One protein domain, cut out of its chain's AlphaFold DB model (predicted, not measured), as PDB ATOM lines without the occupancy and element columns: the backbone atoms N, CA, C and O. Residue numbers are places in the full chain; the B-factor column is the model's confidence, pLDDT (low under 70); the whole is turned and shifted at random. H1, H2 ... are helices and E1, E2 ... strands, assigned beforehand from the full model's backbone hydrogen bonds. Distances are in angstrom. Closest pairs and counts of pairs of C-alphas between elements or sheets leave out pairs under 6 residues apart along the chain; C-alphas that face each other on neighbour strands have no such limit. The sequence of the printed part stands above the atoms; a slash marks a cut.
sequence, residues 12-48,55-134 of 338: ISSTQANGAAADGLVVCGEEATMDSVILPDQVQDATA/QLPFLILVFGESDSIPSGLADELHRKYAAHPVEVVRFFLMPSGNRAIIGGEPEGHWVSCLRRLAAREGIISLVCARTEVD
ATOM      1  N   ILE A  12     288.631 217.722 376.791       76.88
ATOM      2  CA  ILE A  12     289.766 217.315 375.950       76.88
ATOM      3  C   ILE A  12     289.387 217.329 374.467       76.88
ATOM      4  O   ILE A  12     288.240 217.081 374.093       76.88
ATOM      5  N   SER A  13     290.357 217.634 373.605       71.50
ATOM      6  CA  SER A  13     290.184 217.543 372.150       71.50
ATOM      7  C   SER A  13     290.064 216.083 371.712       71.50
ATOM      8  O   SER A  13     290.790 215.230 372.231       71.50
ATOM      9  N   SER A  14     289.234 215.798 370.701       66.56
ATOM     10  CA  SER A  14     289.118 214.460 370.092       66.56
ATOM     11  C   SER A  14     290.453 213.879 369.610       66.56
ATOM     12  O   SER A  14     290.624 212.666 369.590       66.56
ATOM     13  N   THR A  15     291.430 214.731 369.296       60.44
ATOM     14  CA  THR A  15     292.781 214.347 368.853       60.44
ATOM     15  C   THR A  15     293.771 214.037 369.986       60.44
ATOM     16  O   THR A  15     294.885 213.600 369.708       60.44
ATOM     17  N   GLN A  16     293.405 214.254 371.255       58.59
ATOM     18  CA  GLN A  16     294.301 214.124 372.419       58.59
ATOM     19  C   GLN A  16     293.771 213.168 373.501       58.59
ATOM     20  O   GLN A  16     294.225 213.221 374.641       58.59
ATOM     21  N   ALA A  17     292.831 212.279 373.168       56.78
ATOM     22  CA  ALA A  17     292.059 211.486 374.134       56.78
ATOM     23  C   ALA A  17     292.832 210.417 374.954       56.78
ATOM     24  O   ALA A  17     292.212 209.567 375.592       56.78
ATOM     25  N   ASN A  18     294.169 210.448 375.002       54.31
ATOM     26  CA  ASN A  18     294.964 209.459 375.732       54.31
ATOM     27  C   ASN A  18     295.143 209.843 377.213       54.31
ATOM     28  O   ASN A  18     296.051 210.590 377.572       54.31
ATOM     29  N   GLY A  19     294.313 209.256 378.081       53.09
ATOM     30  CA  GLY A  19     294.642 209.021 379.496       53.09
ATOM     31  C   GLY A  19     294.387 210.151 380.502       53.09
ATOM     32  O   GLY A  19     294.783 210.002 381.657       53.09
ATOM     33  N   ALA A  20     293.730 211.250 380.124       54.69
ATOM     34  CA  ALA A  20     293.345 212.308 381.064       54.69
ATOM     35  C   ALA A  20     291.954 212.053 381.680       54.69
ATOM     36  O   ALA A  20     291.033 211.627 380.983       54.69
ATOM     37  N   ALA A  21     291.794 212.340 382.976       61.78
ATOM     38  CA  ALA A  21     290.489 212.394 383.633       61.78
ATOM     39  C   ALA A  21     289.793 213.694 383.209       61.78
ATOM     40  O   ALA A  21     290.122 214.749 383.730       61.78
ATOM     41  N   ALA A  22     288.905 213.619 382.221       73.94
ATOM     42  CA  ALA A  22     288.165 214.763 381.695       73.94
ATOM     43  C   ALA A  22     286.658 214.549 381.870       73.94
ATOM     44  O   ALA A  22     286.181 213.412 381.847       73.94
ATOM     45  N   ASP A  23     285.910 215.641 381.987       79.50
ATOM     46  CA  ASP A  23     284.447 215.621 382.059       79.50
ATOM     47  C   ASP A  23     283.808 215.302 380.697       79.50
ATOM     48  O   ASP A  23     282.677 214.807 380.610       79.50
ATOM     49  N   GLY A  24     284.535 215.585 379.612       84.50
ATOM     50  CA  GLY A  24     284.064 215.326 378.264       84.50
ATOM     51  C   GLY A  24     285.072 215.560 377.149       84.50
ATOM     52  O   GLY A  24     286.200 216.007 377.345       84.50
ATOM     53  N   LEU A  25     284.609 215.270 375.940       87.06
ATOM     54  CA  LEU A  25     285.301 215.431 374.674       87.06
ATOM     55  C   LEU A  25     284.686 216.581 373.878       87.06
ATOM     56  O   LEU A  25     283.466 216.637 373.725       87.06
ATOM     57  N   VAL A  26     285.513 217.447 373.296       86.25
ATOM     58  CA  VAL A  26     285.069 218.424 372.292       86.25
ATOM     59  C   VAL A  26     285.402 217.913 370.901       86.25
ATOM     60  O   VAL A  26     286.552 217.598 370.595       86.25
ATOM     61  N   VAL A  27     284.377 217.880 370.057       84.69
ATOM     62  CA  VAL A  27     284.462 217.556 368.635       84.69
ATOM     63  C   VAL A  27     284.220 218.845 367.859       84.69
ATOM     64  O   VAL A  27     283.116 219.393 367.893       84.69
ATOM     65  N   CYS A  28     285.260 219.354 367.200       83.94
ATOM     66  CA  CYS A  28     285.212 220.605 366.446       83.94
ATOM     67  C   CYS A  28     286.130 220.580 365.218       83.94
ATOM     68  O   CYS A  28     287.155 219.901 365.235       83.94
ATOM     69  N   GLY A  29     285.811 221.405 364.217       73.06
ATOM     70  CA  GLY A  29     286.648 221.625 363.033       73.06
ATOM     71  C   GLY A  29     286.362 220.668 361.873       73.06
ATOM     72  O   GLY A  29     285.720 219.642 362.055       73.06
ATOM     73  N   GLU A  30     286.868 221.010 360.684       65.12
ATOM     74  CA  GLU A  30     286.551 220.346 359.403       65.12
ATOM     75  C   GLU A  30     286.924 218.851 359.347       65.12
ATOM     76  O   GLU A  30     286.373 218.103 358.544       65.12
ATOM     77  N   GLU A  31     287.829 218.397 360.218       65.50
ATOM     78  CA  GLU A  31     288.228 216.986 360.342       65.50
ATOM     79  C   GLU A  31     287.307 216.170 361.270       65.50
ATOM     80  O   GLU A  31     287.524 214.971 361.464       65.50
ATOM     81  N   ALA A  32     286.277 216.795 361.855       74.44
ATOM     82  CA  ALA A  32     285.320 216.132 362.728       74.44
ATOM     83  C   ALA A  32     284.530 215.070 361.956       74.44
ATOM     84  O   ALA A  32     283.601 215.366 361.208       74.44
ATOM     85  N   THR A  33     284.873 213.807 362.181       76.69
ATOM     86  CA  THR A  33     284.185 212.653 361.606       76.69
ATOM     87  C   THR A  33     283.757 211.693 362.708       76.69
ATOM     88  O   THR A  33     284.231 211.746 363.843       76.69
ATOM     89  N   MET A  34     282.849 210.777 362.381       76.12
ATOM     90  CA  MET A  34     282.443 209.722 363.312       76.12
ATOM     91  C   MET A  34     283.634 208.852 363.760       76.12
ATOM     92  O   MET A  34     283.656 208.383 364.901       76.12
ATOM     93  N   ASP A  35     284.617 208.643 362.882       76.75
ATOM     94  CA  ASP A  35     285.775 207.775 363.126       76.75
ATOM     95  C   ASP A  35     286.900 208.481 363.890       76.75
ATOM     96  O   ASP A  35     287.676 207.825 364.581       76.75
ATOM     97  N   SER A  36     286.952 209.816 363.845       75.25
ATOM     98  CA  SER A  36     287.910 210.608 364.626       75.25
ATOM     99  C   SER A  36     287.533 210.738 366.104       75.25
ATOM    100  O   SER A  36     288.289 211.313 366.884       75.25
ATOM    101  N   VAL A  37     286.349 210.261 366.500       78.38
ATOM    102  CA  VAL A  37     285.885 210.287 367.890       78.38
ATOM    103  C   VAL A  37     286.153 208.935 368.534       78.38
ATOM    104  O   VAL A  37     285.556 207.923 368.160       78.38
ATOM    105  N   ILE A  38     287.050 208.935 369.519       77.44
ATOM    106  CA  ILE A  38     287.412 207.769 370.323       77.44
ATOM    107  C   ILE A  38     287.153 208.124 371.787       77.44
ATOM    108  O   ILE A  38     287.633 209.145 372.280       77.44
ATOM    109  N   LEU A  39     286.353 207.302 372.470       75.44
ATOM    110  CA  LEU A  39     286.102 207.466 373.900       75.44
ATOM    111  C   LEU A  39     287.328 207.023 374.706       75.44
ATOM    112  O   LEU A  39     287.943 206.027 374.323       75.44
ATOM    113  N   PRO A  40     287.639 207.667 375.844       74.00
ATOM    114  CA  PRO A  40     288.643 207.156 376.771       74.00
ATOM    115  C   PRO A  40     288.297 205.739 377.250       74.00
ATOM    116  O   PRO A  40     287.123 205.451 377.500       74.00
ATOM    117  N   ASP A  41     289.306 204.886 377.449       71.75
ATOM    118  CA  ASP A  41     289.138 203.483 377.880       71.75
ATOM    119  C   ASP A  41     288.244 203.358 379.127       71.75
ATOM    120  O   ASP A  41     287.362 202.511 379.192       71.75
ATOM    121  N   GLN A  42     288.361 204.302 380.069       66.94
ATOM    122  CA  GLN A  42     287.550 204.354 381.294       66.94
ATOM    123  C   GLN A  42     286.038 204.478 381.030       66.94
ATOM    124  O   GLN A  42     285.232 203.981 381.813       66.94
ATOM    125  N   VAL A  43     285.642 205.141 379.939       72.31
ATOM    126  CA  VAL A  43     284.235 205.304 379.534       72.31
ATOM    127  C   VAL A  43     283.759 204.086 378.740       72.31
ATOM    128  O   VAL A  43     282.589 203.712 378.838       72.31
ATOM    129  N   GLN A  44     284.660 203.444 377.988       70.56
ATOM    130  CA  GLN A  44     284.376 202.185 377.293       70.56
ATOM    131  C   GLN A  44     284.137 201.049 378.305       70.56
ATOM    132  O   GLN A  44     283.118 200.360 378.231       70.56
ATOM    133  N   ASP A  45     284.998 200.940 379.319       66.94
ATOM    134  CA  ASP A  45     284.961 199.901 380.357       66.94
ATOM    135  C   ASP A  45     283.829 200.094 381.384       66.94
ATOM    136  O   ASP A  45     283.346 199.128 381.982       66.94
ATOM    137  N   ALA A  46     283.347 201.329 381.579       61.22
ATOM    138  CA  ALA A  46     282.251 201.643 382.505       61.22
ATOM    139  C   ALA A  46     280.920 200.949 382.145       61.22
ATOM    140  O   ALA A  46     280.066 200.758 383.016       61.22
ATOM    141  N   THR A  47     280.754 200.497 380.896       57.94
ATOM    142  CA  THR A  47     279.595 199.695 380.464       57.94
ATOM    143  C   THR A  47     279.479 198.352 381.199       57.94
ATOM    144  O   THR A  47     278.374 197.827 381.335       57.94
ATOM    145  N   ALA A  48     280.578 197.826 381.759       51.34
ATOM    146  CA  ALA A  48     280.601 196.541 382.459       51.34
ATOM    147  C   ALA A  48     280.159 196.606 383.939       51.34
ATOM    148  O   ALA A  48     279.810 195.573 384.508       51.34
ATOM    149  N   GLN A  55     277.371 207.561 388.503       68.69
ATOM    150  CA  GLN A  55     278.429 208.153 387.697       68.69
ATOM    151  C   GLN A  55     277.768 209.133 386.718       68.69
ATOM    152  O   GLN A  55     276.781 208.790 386.065       68.69
ATOM    153  N   LEU A  56     278.241 210.381 386.695       78.38
ATOM    154  CA  LEU A  56     277.779 211.369 385.721       78.38
ATOM    155  C   LEU A  56     278.087 210.859 384.305       78.38
ATOM    156  O   LEU A  56     279.135 210.235 384.119       78.38
ATOM    157  N   PRO A  57     277.197 211.090 383.321       87.56
ATOM    158  CA  PRO A  57     277.497 210.707 381.951       87.56
ATOM    159  C   PRO A  57     278.721 211.483 381.460       87.56
ATOM    160  O   PRO A  57     278.902 212.641 381.824       87.56
ATOM    161  N   PHE A  58     279.545 210.875 380.619       89.06
ATOM    162  CA  PHE A  58     280.646 211.554 379.941       89.06
ATOM    163  C   PHE A  58     280.094 212.441 378.814       89.06
ATOM    164  O   PHE A  58     279.222 212.006 378.059       89.06
ATOM    165  N   LEU A  59     280.563 213.683 378.683       92.00
ATOM    166  CA  LEU A  59     280.080 214.601 377.645       92.00
ATOM    167  C   LEU A  59     280.800 214.367 376.311       92.00
ATOM    168  O   LEU A  59     282.022 214.367 376.257       92.00
ATOM    169  N   ILE A  60     280.059 214.268 375.209       93.06
ATOM    170  CA  ILE A  60     280.584 214.555 373.867       93.06
ATOM    171  C   ILE A  60     279.945 215.856 373.379       93.06
ATOM    172  O   ILE A  60     278.765 215.891 373.028       93.06
ATOM    173  N   LEU A  61     280.727 216.932 373.348       94.12
ATOM    174  CA  LEU A  61     280.307 218.249 372.890       94.12
ATOM    175  C   LEU A  61     280.675 218.446 371.416       94.12
ATOM    176  O   LEU A  61     281.837 218.670 371.081       94.12
ATOM    177  N   VAL A  62     279.680 218.412 370.533       93.56
ATOM    178  CA  VAL A  62     279.846 218.727 369.108       93.56
ATOM    179  C   VAL A  62     279.694 220.234 368.908       93.56
ATOM    180  O   VAL A  62     278.580 220.773 368.948       93.56
ATOM    181  N   PHE A  63     280.815 220.924 368.704       90.69
ATOM    182  CA  PHE A  63     280.899 222.382 368.672       90.69
ATOM    183  C   PHE A  63     281.414 222.905 367.331       90.69
ATOM    184  O   PHE A  63     282.494 222.533 366.882       90.69
ATOM    185  N   GLY A  64     280.677 223.840 366.735       84.00
ATOM    186  CA  GLY A  64     281.077 224.499 365.492       84.00
ATOM    187  C   GLY A  64     279.900 224.935 364.626       84.00
ATOM    188  O   GLY A  64     278.734 224.684 364.954       84.00
ATOM    189  N   GLU A  65     280.227 225.602 363.525       81.94
ATOM    190  CA  GLU A  65     279.302 226.050 362.477       81.94
ATOM    191  C   GLU A  65     279.087 224.951 361.419       81.94
ATOM    192  O   GLU A  65     279.798 223.943 361.422       81.94
ATOM    193  N   SER A  66     278.132 225.142 360.498       73.31
ATOM    194  CA  SER A  66     277.792 224.149 359.458       73.31
ATOM    195  C   SER A  66     278.960 223.777 358.555       73.31
ATOM    196  O   SER A  66     279.048 222.635 358.123       73.31
ATOM    197  N   ASP A  67     279.849 224.726 358.270       73.88
ATOM    198  CA  ASP A  67     280.978 224.491 357.364       73.88
ATOM    199  C   ASP A  67     282.071 223.651 358.043       73.88
ATOM    200  O   ASP A  67     282.873 223.008 357.375       73.88
ATOM    201  N   SER A  68     282.059 223.613 359.379       78.75
ATOM    202  CA  SER A  68     283.028 222.882 360.194       78.75
ATOM    203  C   SER A  68     282.512 221.554 360.744       78.75
ATOM    204  O   SER A  68     283.318 220.753 361.188       78.75
ATOM    205  N   ILE A  69     281.197 221.312 360.762       85.94
ATOM    206  CA  ILE A  69     280.601 220.120 361.378       85.94
ATOM    207  C   ILE A  69     279.680 219.428 360.372       85.94
ATOM    208  O   ILE A  69     278.694 220.036 359.946       85.94
ATOM    209  N   PRO A  70     279.930 218.149 360.030       86.00
ATOM    210  CA  PRO A  70     279.012 217.379 359.205       86.00
ATOM    211  C   PRO A  70     277.611 217.307 359.820       86.00
ATOM    212  O   PRO A  70     277.443 216.986 360.999       86.00
ATOM    213  N   SER A  71     276.594 217.573 358.999       86.25
ATOM    214  CA  SER A  71     275.189 217.475 359.401       86.25
ATOM    215  C   SER A  71     274.867 216.073 359.922       86.25
ATOM    216  O   SER A  71     275.158 215.085 359.251       86.25
ATOM    217  N   GLY A  72     274.217 215.984 361.081       89.56
ATOM    218  CA  GLY A  72     273.820 214.717 361.695       89.56
ATOM    219  C   GLY A  72     274.925 214.014 362.489       89.56
ATOM    220  O   GLY A  72     274.648 212.981 363.099       89.56
ATOM    221  N   LEU A  73     276.143 214.570 362.558       91.19
ATOM    222  CA  LEU A  73     277.250 213.970 363.311       91.19
ATOM    223  C   LEU A  73     276.884 213.738 364.787       91.19
ATOM    224  O   LEU A  73     277.196 212.690 365.346       91.19
ATOM    225  N   ALA A  74     276.188 214.683 365.426       93.06
ATOM    226  CA  ALA A  74     275.768 214.532 366.820       93.06
ATOM    227  C   ALA A  74     274.796 213.353 367.017       93.06
ATOM    228  O   ALA A  74     274.897 212.625 368.004       93.06
ATOM    229  N   ASP A  75     273.883 213.123 366.074       93.81
ATOM    230  CA  ASP A  75     272.941 212.001 366.118       93.81
ATOM    231  C   ASP A  75     273.599 210.664 365.768       93.81
ATOM    232  O   ASP A  75     273.226 209.615 366.299       93.81
ATOM    233  N   GLU A  76     274.602 210.669 364.893       93.12
ATOM    234  CA  GLU A  76     275.442 209.500 364.626       93.12
ATOM    235  C   GLU A  76     276.261 209.100 365.852       93.12
ATOM    236  O   GLU A  76     276.229 207.935 366.246       93.12
ATOM    237  N   LEU A  77     276.914 210.060 366.512       92.06
ATOM    238  CA  LEU A  77     277.660 209.819 367.748       92.06
ATOM    239  C   LEU A  77     276.741 209.335 368.872       92.06
ATOM    240  O   LEU A  77     277.086 208.386 369.576       92.06
ATOM    241  N   HIS A  78     275.548 209.920 369.003       93.25
ATOM    242  CA  HIS A  78     274.555 209.464 369.973       93.25
ATOM    243  C   HIS A  78     274.150 208.003 369.730       93.25
ATOM    244  O   HIS A  78     274.108 207.216 370.671       93.25
ATOM    245  N   ARG A  79     273.920 207.606 368.469       93.50
ATOM    246  CA  ARG A  79     273.614 206.210 368.110       93.50
ATOM    247  C   ARG A  79     274.798 205.273 368.343       93.50
ATOM    248  O   ARG A  79     274.609 204.195 368.900       93.50
ATOM    249  N   LYS A  80     276.009 205.680 367.947       90.31
ATOM    250  CA  LYS A  80     277.250 204.903 368.110       90.31
ATOM    251  C   LYS A  80     277.524 204.582 369.581       90.31
ATOM    252  O   LYS A  80     277.907 203.460 369.899       90.31
ATOM    253  N   TYR A  81     277.277 205.541 370.471       89.00
ATOM    254  CA  TYR A  81     277.552 205.418 371.902       89.00
ATOM    255  C   TYR A  81     276.304 205.223 372.768       89.00
ATOM    256  O   TYR A  81     276.383 205.379 373.980       89.00
ATOM    257  N   ALA A  82     275.174 204.805 372.191       87.19
ATOM    258  CA  ALA A  82     273.915 204.627 372.924       87.19
ATOM    259  C   ALA A  82     274.008 203.629 374.096       87.19
ATOM    260  O   ALA A  82     273.263 203.737 375.065       87.19
ATOM    261  N   ALA A  83     274.920 202.654 374.013       84.88
ATOM    262  CA  ALA A  83     275.166 201.675 375.075       84.88
ATOM    263  C   ALA A  83     276.121 202.174 376.180       84.88
ATOM    264  O   ALA A  83     276.355 201.455 377.147       84.88
ATOM    265  N   HIS A  84     276.701 203.365 376.023       85.50
ATOM    266  CA  HIS A  84     277.707 203.925 376.924       85.50
ATOM    267  C   HIS A  84     277.070 204.998 377.817       85.50
ATOM    268  O   HIS A  84     276.074 205.609 377.421       85.50
ATOM    269  N   PRO A  85     277.631 205.279 379.008       87.44
ATOM    270  CA  PRO A  85     277.164 206.364 379.869       87.44
ATOM    271  C   PRO A  85     277.629 207.717 379.312       87.44
ATOM    272  O   PRO A  85     278.438 208.406 379.922       87.44
ATOM    273  N   VAL A  86     277.162 208.077 378.116       90.19
ATOM    274  CA  VAL A  86     277.601 209.250 377.358       90.19
ATOM    275  C   VAL A  86     276.406 210.124 377.014       90.19
ATOM    276  O   VAL A  86     275.375 209.642 376.549       90.19
ATOM    277  N   GLU A  87     276.564 211.432 377.187       93.81
ATOM    278  CA  GLU A  87     275.613 212.431 376.715       93.81
ATOM    279  C   GLU A  87     276.232 213.205 375.553       93.81
ATOM    280  O   GLU A  87     277.255 213.872 375.702       93.81
ATOM    281  N   VAL A  88     275.602 213.119 374.382       95.00
ATOM    282  CA  VAL A  88     276.028 213.874 373.200       95.00
ATOM    283  C   VAL A  88     275.221 215.161 373.113       95.00
ATOM    284  O   VAL A  88     273.990 215.119 373.018       95.00
ATOM    285  N   VAL A  89     275.919 216.296 373.111       96.75
ATOM    286  CA  VAL A  89     275.322 217.629 373.004       96.75
ATOM    287  C   VAL A  89     275.857 218.335 371.766       96.75
ATOM    288  O   VAL A  89     277.063 218.495 371.593       96.75
ATOM    289  N   ARG A  90     274.949 218.810 370.915       95.88
ATOM    290  CA  ARG A  90     275.257 219.691 369.790       95.88
ATOM    291  C   ARG A  90     275.180 221.139 370.261       95.88
ATOM    292  O   ARG A  90     274.123 221.588 370.681       95.88
ATOM    293  N   PHE A  91     276.277 221.884 370.198       94.75
ATOM    294  CA  PHE A  91     276.320 223.273 370.653       94.75
ATOM    295  C   PHE A  91     276.710 224.215 369.517       94.75
ATOM    296  O   PHE A  91     277.794 224.101 368.940       94.75
ATOM    297  N   PHE A  92     275.847 225.183 369.231       92.88
ATOM    298  CA  PHE A  92     276.090 226.233 368.247       92.88
ATOM    299  C   PHE A  92     276.047 227.605 368.919       92.88
ATOM    300  O   PHE A  92     275.026 227.989 369.487       92.88
ATOM    301  N   LEU A  93     277.149 228.351 368.849       90.12
ATOM    302  CA  LEU A  93     277.195 229.753 369.260       90.12
ATOM    303  C   LEU A  93     276.929 230.629 368.033       90.12
ATOM    304  O   LEU A  93     277.603 230.474 367.020       90.12
ATOM    305  N   MET A  94     275.970 231.550 368.118       87.12
ATOM    306  CA  MET A  94     275.720 232.492 367.026       87.12
ATOM    307  C   MET A  94     276.900 233.471 366.876       87.12
ATOM    308  O   MET A  94     277.546 233.783 367.879       87.12
ATOM    309  N   PRO A  95     277.136 234.045 365.678       78.69
ATOM    310  CA  PRO A  95     278.279 234.934 365.430       78.69
ATOM    311  C   PRO A  95     278.381 236.150 366.365       78.69
ATOM    312  O   PRO A  95     279.472 236.626 366.652       78.69
ATOM    313  N   SER A  96     277.253 236.646 366.887       75.88
ATOM    314  CA  SER A  96     277.220 237.747 367.859       75.88
ATOM    315  C   SER A  96     277.746 237.366 369.248       75.88
ATOM    316  O   SER A  96     277.843 238.230 370.116       75.88
ATOM    317  N   GLY A  97     277.990 236.080 369.516       83.31
ATOM    318  CA  GLY A  97     278.501 235.564 370.788       83.31
ATOM    319  C   GLY A  97     277.530 235.627 371.973       83.31
ATOM    320  O   GLY A  97     277.806 235.046 373.014       83.31
ATOM    321  N   ASN A  98     276.381 236.287 371.832       85.00
ATOM    322  CA  ASN A  98     275.403 236.506 372.906       85.00
ATOM    323  C   ASN A  98     274.197 235.551 372.861       85.00
ATOM    324  O   ASN A  98     273.290 235.647 373.691       85.00
ATOM    325  N   ARG A  99     274.158 234.646 371.879       91.69
ATOM    326  CA  ARG A  99     273.091 233.659 371.699       91.69
ATOM    327  C   ARG A  99     273.669 232.301 371.340       91.69
ATOM    328  O   ARG A  99     274.607 232.228 370.551       91.69
ATOM    329  N   ALA A 100     273.081 231.239 371.874       94.25
ATOM    330  CA  ALA A 100     273.478 229.866 371.589       94.25
ATOM    331  C   ALA A 100     272.268 228.951 371.368       94.25
ATOM    332  O   ALA A 100     271.168 229.213 371.857       94.25
ATOM    333  N   ILE A 101     272.488 227.852 370.659       95.94
ATOM    334  CA  ILE A 101     271.535 226.760 370.492       95.94
ATOM    335  C   ILE A 101     272.183 225.492 371.047       95.94
ATOM    336  O   ILE A 101     273.323 225.171 370.706       95.94
ATOM    337  N   ILE A 102     271.465 224.805 371.930       97.00
ATOM    338  CA  ILE A 102     271.917 223.614 372.647       97.00
ATOM    339  C   ILE A 102     270.986 222.459 372.275       97.00
ATOM    340  O   ILE A 102     269.827 222.424 372.682       97.00
ATOM    341  N   GLY A 103     271.507 221.521 371.495       97.50
ATOM    342  CA  GLY A 103     270.818 220.332 371.019       97.50
ATOM    343  C   GLY A 103     271.161 219.114 371.856       97.50
ATOM    344  O   GLY A 103     272.331 218.747 371.950       97.50
ATOM    345  N   GLY A 104     270.170 218.451 372.432       95.44
ATOM    346  CA  GLY A 104     270.386 217.273 373.266       95.44
ATOM    347  C   GLY A 104     269.090 216.780 373.889       95.44
ATOM    348  O   GLY A 104     268.006 217.212 373.504       95.44
ATOM    349  N   GLU A 105     269.202 215.888 374.868       93.12
ATOM    350  CA  GLU A 105     268.038 215.490 375.659       93.12
ATOM    351  C   GLU A 105     267.642 216.635 376.610       93.12
ATOM    352  O   GLU A 105     268.504 217.130 377.340       93.12
ATOM    353  N   PRO A 106     266.365 217.065 376.663       86.25
ATOM    354  CA  PRO A 106     265.946 218.193 377.503       86.25
ATOM    355  C   PRO A 106     266.250 218.011 378.997       86.25
ATOM    356  O   PRO A 106     266.509 218.983 379.707       86.25
ATOM    357  N   GLU A 107     266.229 216.762 379.462       89.12
ATOM    358  CA  GLU A 107     266.528 216.366 380.845       89.12
ATOM    359  C   GLU A 107     267.990 215.919 381.035       89.12
ATOM    360  O   GLU A 107     268.369 215.464 382.115       89.12
ATOM    361  N   GLY A 108     268.822 216.067 379.998       92.06
ATOM    362  CA  GLY A 108     270.241 215.737 380.018       92.06
ATOM    363  C   GLY A 108     271.015 216.537 381.068       92.06
ATOM    364  O   GLY A 108     270.775 217.734 381.291       92.06
ATOM    365  N   HIS A 109     271.963 215.871 381.726       93.50
ATOM    366  CA  HIS A 109     272.808 216.488 382.741       93.50
ATOM    367  C   HIS A 109     273.631 217.627 382.131       93.50
ATOM    368  O   HIS A 109     273.634 218.751 382.653       93.50
ATOM    369  N   TRP A 110     274.288 217.350 381.005       94.69
ATOM    370  CA  TRP A 110     275.160 218.299 380.329       94.69
ATOM    371  C   TRP A 110     274.392 219.377 379.588       94.69
ATOM    372  O   TRP A 110     274.794 220.535 379.674       94.69
ATOM    373  N   VAL A 111     273.244 219.075 378.978       95.56
ATOM    374  CA  VAL A 111     272.339 220.113 378.449       95.56
ATOM    375  C   VAL A 111     271.980 221.118 379.546       95.56
ATOM    376  O   VAL A 111     272.121 222.333 379.363       95.56
ATOM    377  N   SER A 112     271.588 220.635 380.730       94.25
ATOM    378  CA  SER A 112     271.279 221.524 381.849       94.25
ATOM    379  C   SER A 112     272.508 222.270 382.378       94.25
ATOM    380  O   SER A 112     272.352 223.395 382.862       94.25
ATOM    381  N   CYS A 113     273.694 221.661 382.351       93.62
ATOM    382  CA  CYS A 113     274.940 222.290 382.785       93.62
ATOM    383  C   CYS A 113     275.354 223.421 381.835       93.62
ATOM    384  O   CYS A 113     275.488 224.568 382.263       93.62
ATOM    385  N   LEU A 114     275.426 223.127 380.536       94.06
ATOM    386  CA  LEU A 114     275.793 224.061 379.474       94.06
ATOM    387  C   LEU A 114     274.827 225.245 379.404       94.06
ATOM    388  O   LEU A 114     275.265 226.384 379.271       94.06
ATOM    389  N   ARG A 115     273.522 225.014 379.594       94.50
ATOM    390  CA  ARG A 115     272.533 226.098 379.695       94.50
ATOM    391  C   ARG A 115     272.834 227.053 380.853       94.50
ATOM    392  O   ARG A 115     272.736 228.268 380.688       94.50
ATOM    393  N   ARG A 116     273.188 226.526 382.033       93.31
ATOM    394  CA  ARG A 116     273.539 227.354 383.202       93.31
ATOM    395  C   ARG A 116     274.836 228.125 382.972       93.31
ATOM    396  O   ARG A 116     274.908 229.286 383.359       93.31
ATOM    397  N   LEU A 117     275.831 227.494 382.355       91.75
ATOM    398  CA  LEU A 117     277.108 228.132 382.032       91.75
ATOM    399  C   LEU A 117     276.933 229.250 381.002       91.75
ATOM    400  O   LEU A 117     277.382 230.364 381.241       91.75
ATOM    401  N   ALA A 118     276.176 229.001 379.931       91.19
ATOM    402  CA  ALA A 118     275.807 230.026 378.958       91.19
ATOM    403  C   ALA A 118     275.115 231.222 379.636       91.19
ATOM    404  O   ALA A 118     275.505 232.366 379.418       91.19
ATOM    405  N   ALA A 119     274.152 230.968 380.527       92.56
ATOM    406  CA  ALA A 119     273.455 232.030 381.249       92.56
ATOM    407  C   ALA A 119     274.378 232.854 382.170       92.56
ATOM    408  O   ALA A 119     274.195 234.066 382.270       92.56
ATOM    409  N   ARG A 120     275.376 232.230 382.818       91.81
ATOM    410  CA  ARG A 120     276.380 232.940 383.641       91.81
ATOM    411  C   ARG A 120     277.219 233.917 382.817       91.81
ATOM    412  O   ARG A 120     277.531 234.994 383.306       91.81
ATOM    413  N   GLU A 121     277.500 233.572 381.564       90.19
ATOM    414  CA  GLU A 121     278.220 234.427 380.613       90.19
ATOM    415  C   GLU A 121     277.302 235.423 379.872       90.19
ATOM    416  O   GLU A 121     277.729 236.086 378.931       90.19
ATOM    417  N   GLY A 122     276.022 235.534 380.255       91.00
ATOM    418  CA  GLY A 122     275.061 236.426 379.596       91.00
ATOM    419  C   GLY A 122     274.604 235.955 378.209       91.00
ATOM    420  O   GLY A 122     274.035 236.737 377.448       91.00
ATOM    421  N   ILE A 123     274.831 234.683 377.872       93.50
ATOM    422  CA  ILE A 123     274.451 234.082 376.592       93.50
ATOM    423  C   ILE A 123     273.026 233.530 376.694       93.50
ATOM    424  O   ILE A 123     272.734 232.623 377.478       93.50
ATOM    425  N   ILE A 124     272.129 234.042 375.852       93.81
ATOM    426  CA  ILE A 124     270.748 233.554 375.758       93.81
ATOM    427  C   ILE A 124     270.750 232.241 374.972       93.81
ATOM    428  O   ILE A 124     271.141 232.216 373.808       93.81
ATOM    429  N   SER A 125     270.291 231.150 375.586       94.25
ATOM    430  CA  SER A 125     270.290 229.824 374.956       94.25
ATOM    431  C   SER A 125     268.886 229.315 374.629       94.25
ATOM    432  O   SER A 125     267.954 229.469 375.418       94.25
ATOM    433  N   LEU A 126     268.751 228.679 373.463       95.75
ATOM    434  CA  LEU A 126     267.599 227.860 373.079       95.75
ATOM    435  C   LEU A 126     267.979 226.382 373.216       95.75
ATOM    436  O   LEU A 126     269.020 225.979 372.704       95.75
ATOM    437  N   VAL A 127     267.147 225.585 373.889       96.31
ATOM    438  CA  VAL A 127     267.330 224.129 374.001       96.31
ATOM    439  C   VAL A 127     266.368 223.424 373.051       96.31
ATOM    440  O   VAL A 127     265.181 223.749 373.045       96.31
ATOM    441  N   CYS A 128     266.875 222.481 372.263       96.44
ATOM    442  CA  CYS A 128     266.117 221.740 371.255       96.44
ATOM    443  C   CYS A 128     266.727 220.342 371.016       96.44
ATOM    444  O   CYS A 128     267.653 219.934 371.722       96.44
ATOM    445  N   ALA A 129     266.209 219.583 370.050       95.81
ATOM    446  CA  ALA A 129     266.815 218.321 369.637       95.81
ATOM    447  C   ALA A 129     268.139 218.553 368.883       95.81
ATOM    448  O   ALA A 129     268.346 219.590 368.254       95.81
ATOM    449  N   ARG A 130     269.041 217.561 368.909       94.38
ATOM    450  CA  ARG A 130     270.337 217.607 368.195       94.38
ATOM    451  C   ARG A 130     270.161 217.913 366.704       94.38
ATOM    452  O   ARG A 130     270.767 218.861 366.211       94.38
ATOM    453  N   THR A 131     269.263 217.180 366.046       93.31
ATOM    454  CA  THR A 131     268.903 217.364 364.632       93.31
ATOM    455  C   THR A 131     268.386 218.769 364.323       93.31
ATOM    456  O   THR A 131     268.679 219.321 363.265       93.31
ATOM    457  N   GLU A 132     267.631 219.374 365.243       94.81
ATOM    458  CA  GLU A 132     267.075 220.717 365.064       94.81
ATOM    459  C   GLU A 132     268.165 221.786 365.089       94.81
ATOM    460  O   GLU A 132     268.036 222.785 364.387       94.81
ATOM    461  N   VAL A 133     269.256 221.589 365.840       94.56
ATOM    462  CA  VAL A 133     270.390 222.525 365.793       94.56
ATOM    463  C   VAL A 133     270.986 222.567 364.395       94.56
ATOM    464  O   VAL A 133     271.169 223.656 363.858       94.56
ATOM    465  N   ASP A 134     271.255 221.409 363.792       90.88
ATOM    466  CA  ASP A 134     271.851 221.347 362.455       90.88
ATOM    467  C   ASP A 134     270.923 221.976 361.404       90.88
ATOM    468  O   ASP A 134     271.376 222.774 360.578       90.88
TER     469      ASP A 134
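Overview. This is residues 12 to 48 and 55 to 134 of the 338 residues of an uncharacterized protein of Brevibacillus fluminis (UniProt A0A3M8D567). A strongly twisted sheet of five strands is the middle of three layers, curled round H3 on one face, with H2 and short H4 on the other; H1 sits off the sheet. The printed part has 117 residues with four named helices and five named strands, in the order E1 H1 E2 H2 E3 E4 H3 E5 H4. The mixed sheet runs E1 E2 E3 E4 E5, the class is mixed, helices and strands, and the whole is compact: radius of gyration of the C-alphas 13.6 A, spans 41 by 29 by 23 A.

Arrangement. Edge strand E1, residues 24 to 27, is parallel to E2, residues 58 to 63, with N 25 and O 59 within hydrogen-bond range at 2.8 A. H1, residues 41 to 48, is not on the sheet; its closest C-alphas to E2 are Val 43 and Phe 58, 7.2 A. E2, H2, residues 73 to 80, and parallel E3, residues 86 to 93, make a right-handed strand-helix-strand unit, a helix between two parallel neighbour strands; N 62 and O 89 are 2.8 A apart. H2 is on the sheet at a height of 8.6 A, closest to E3 at the C-alphas of His 78 and Val 88, 5.7 A. E3 and E4, residues 99 to 103, form an antiparallel hairpin, N 92 and O 101 2.9 A apart. E4, H3, residues 109 to 120, and E5, residues 124 to 128, are a second right-handed unit, N 102 and O 126 2.8 A apart. H3 is on the opposite face to H2, its closest C-alphas to E5 being Arg 115 and Ser 125, 6.4 A. H4, residues 130 to 134, touches H2, closest at the C-alphas of Ala 74 and Arg 130, 6.4 A. Every O i to N i+4 pair is within hydrogen-bond range in H2 and H3, 2 of 4 in H1 and 0 of 1 in H4, where 2 of 2 O i to N i+3 pairs are.

Along the chain. E1 begins at C-alpha 24 (284.064, 215.326, 378.264). E2 measures 15.6 A, E3 22.0 A and H3 16.9 A from first to last C-alpha. H4 ends at C-alpha 134 (271.851, 221.347, 362.455).

Size, cuts and confidence. The farthest C-alphas, of Ala 48 and Ser 96, are 43.8 A apart. Residues 49 to 54 are cut out, 12.9 A between C-alphas 48 and 55. The link from E1 to H1 is long, 13 residues. Sixteen residues have pLDDT under 70, among them 14 to 21 and 45 to 48.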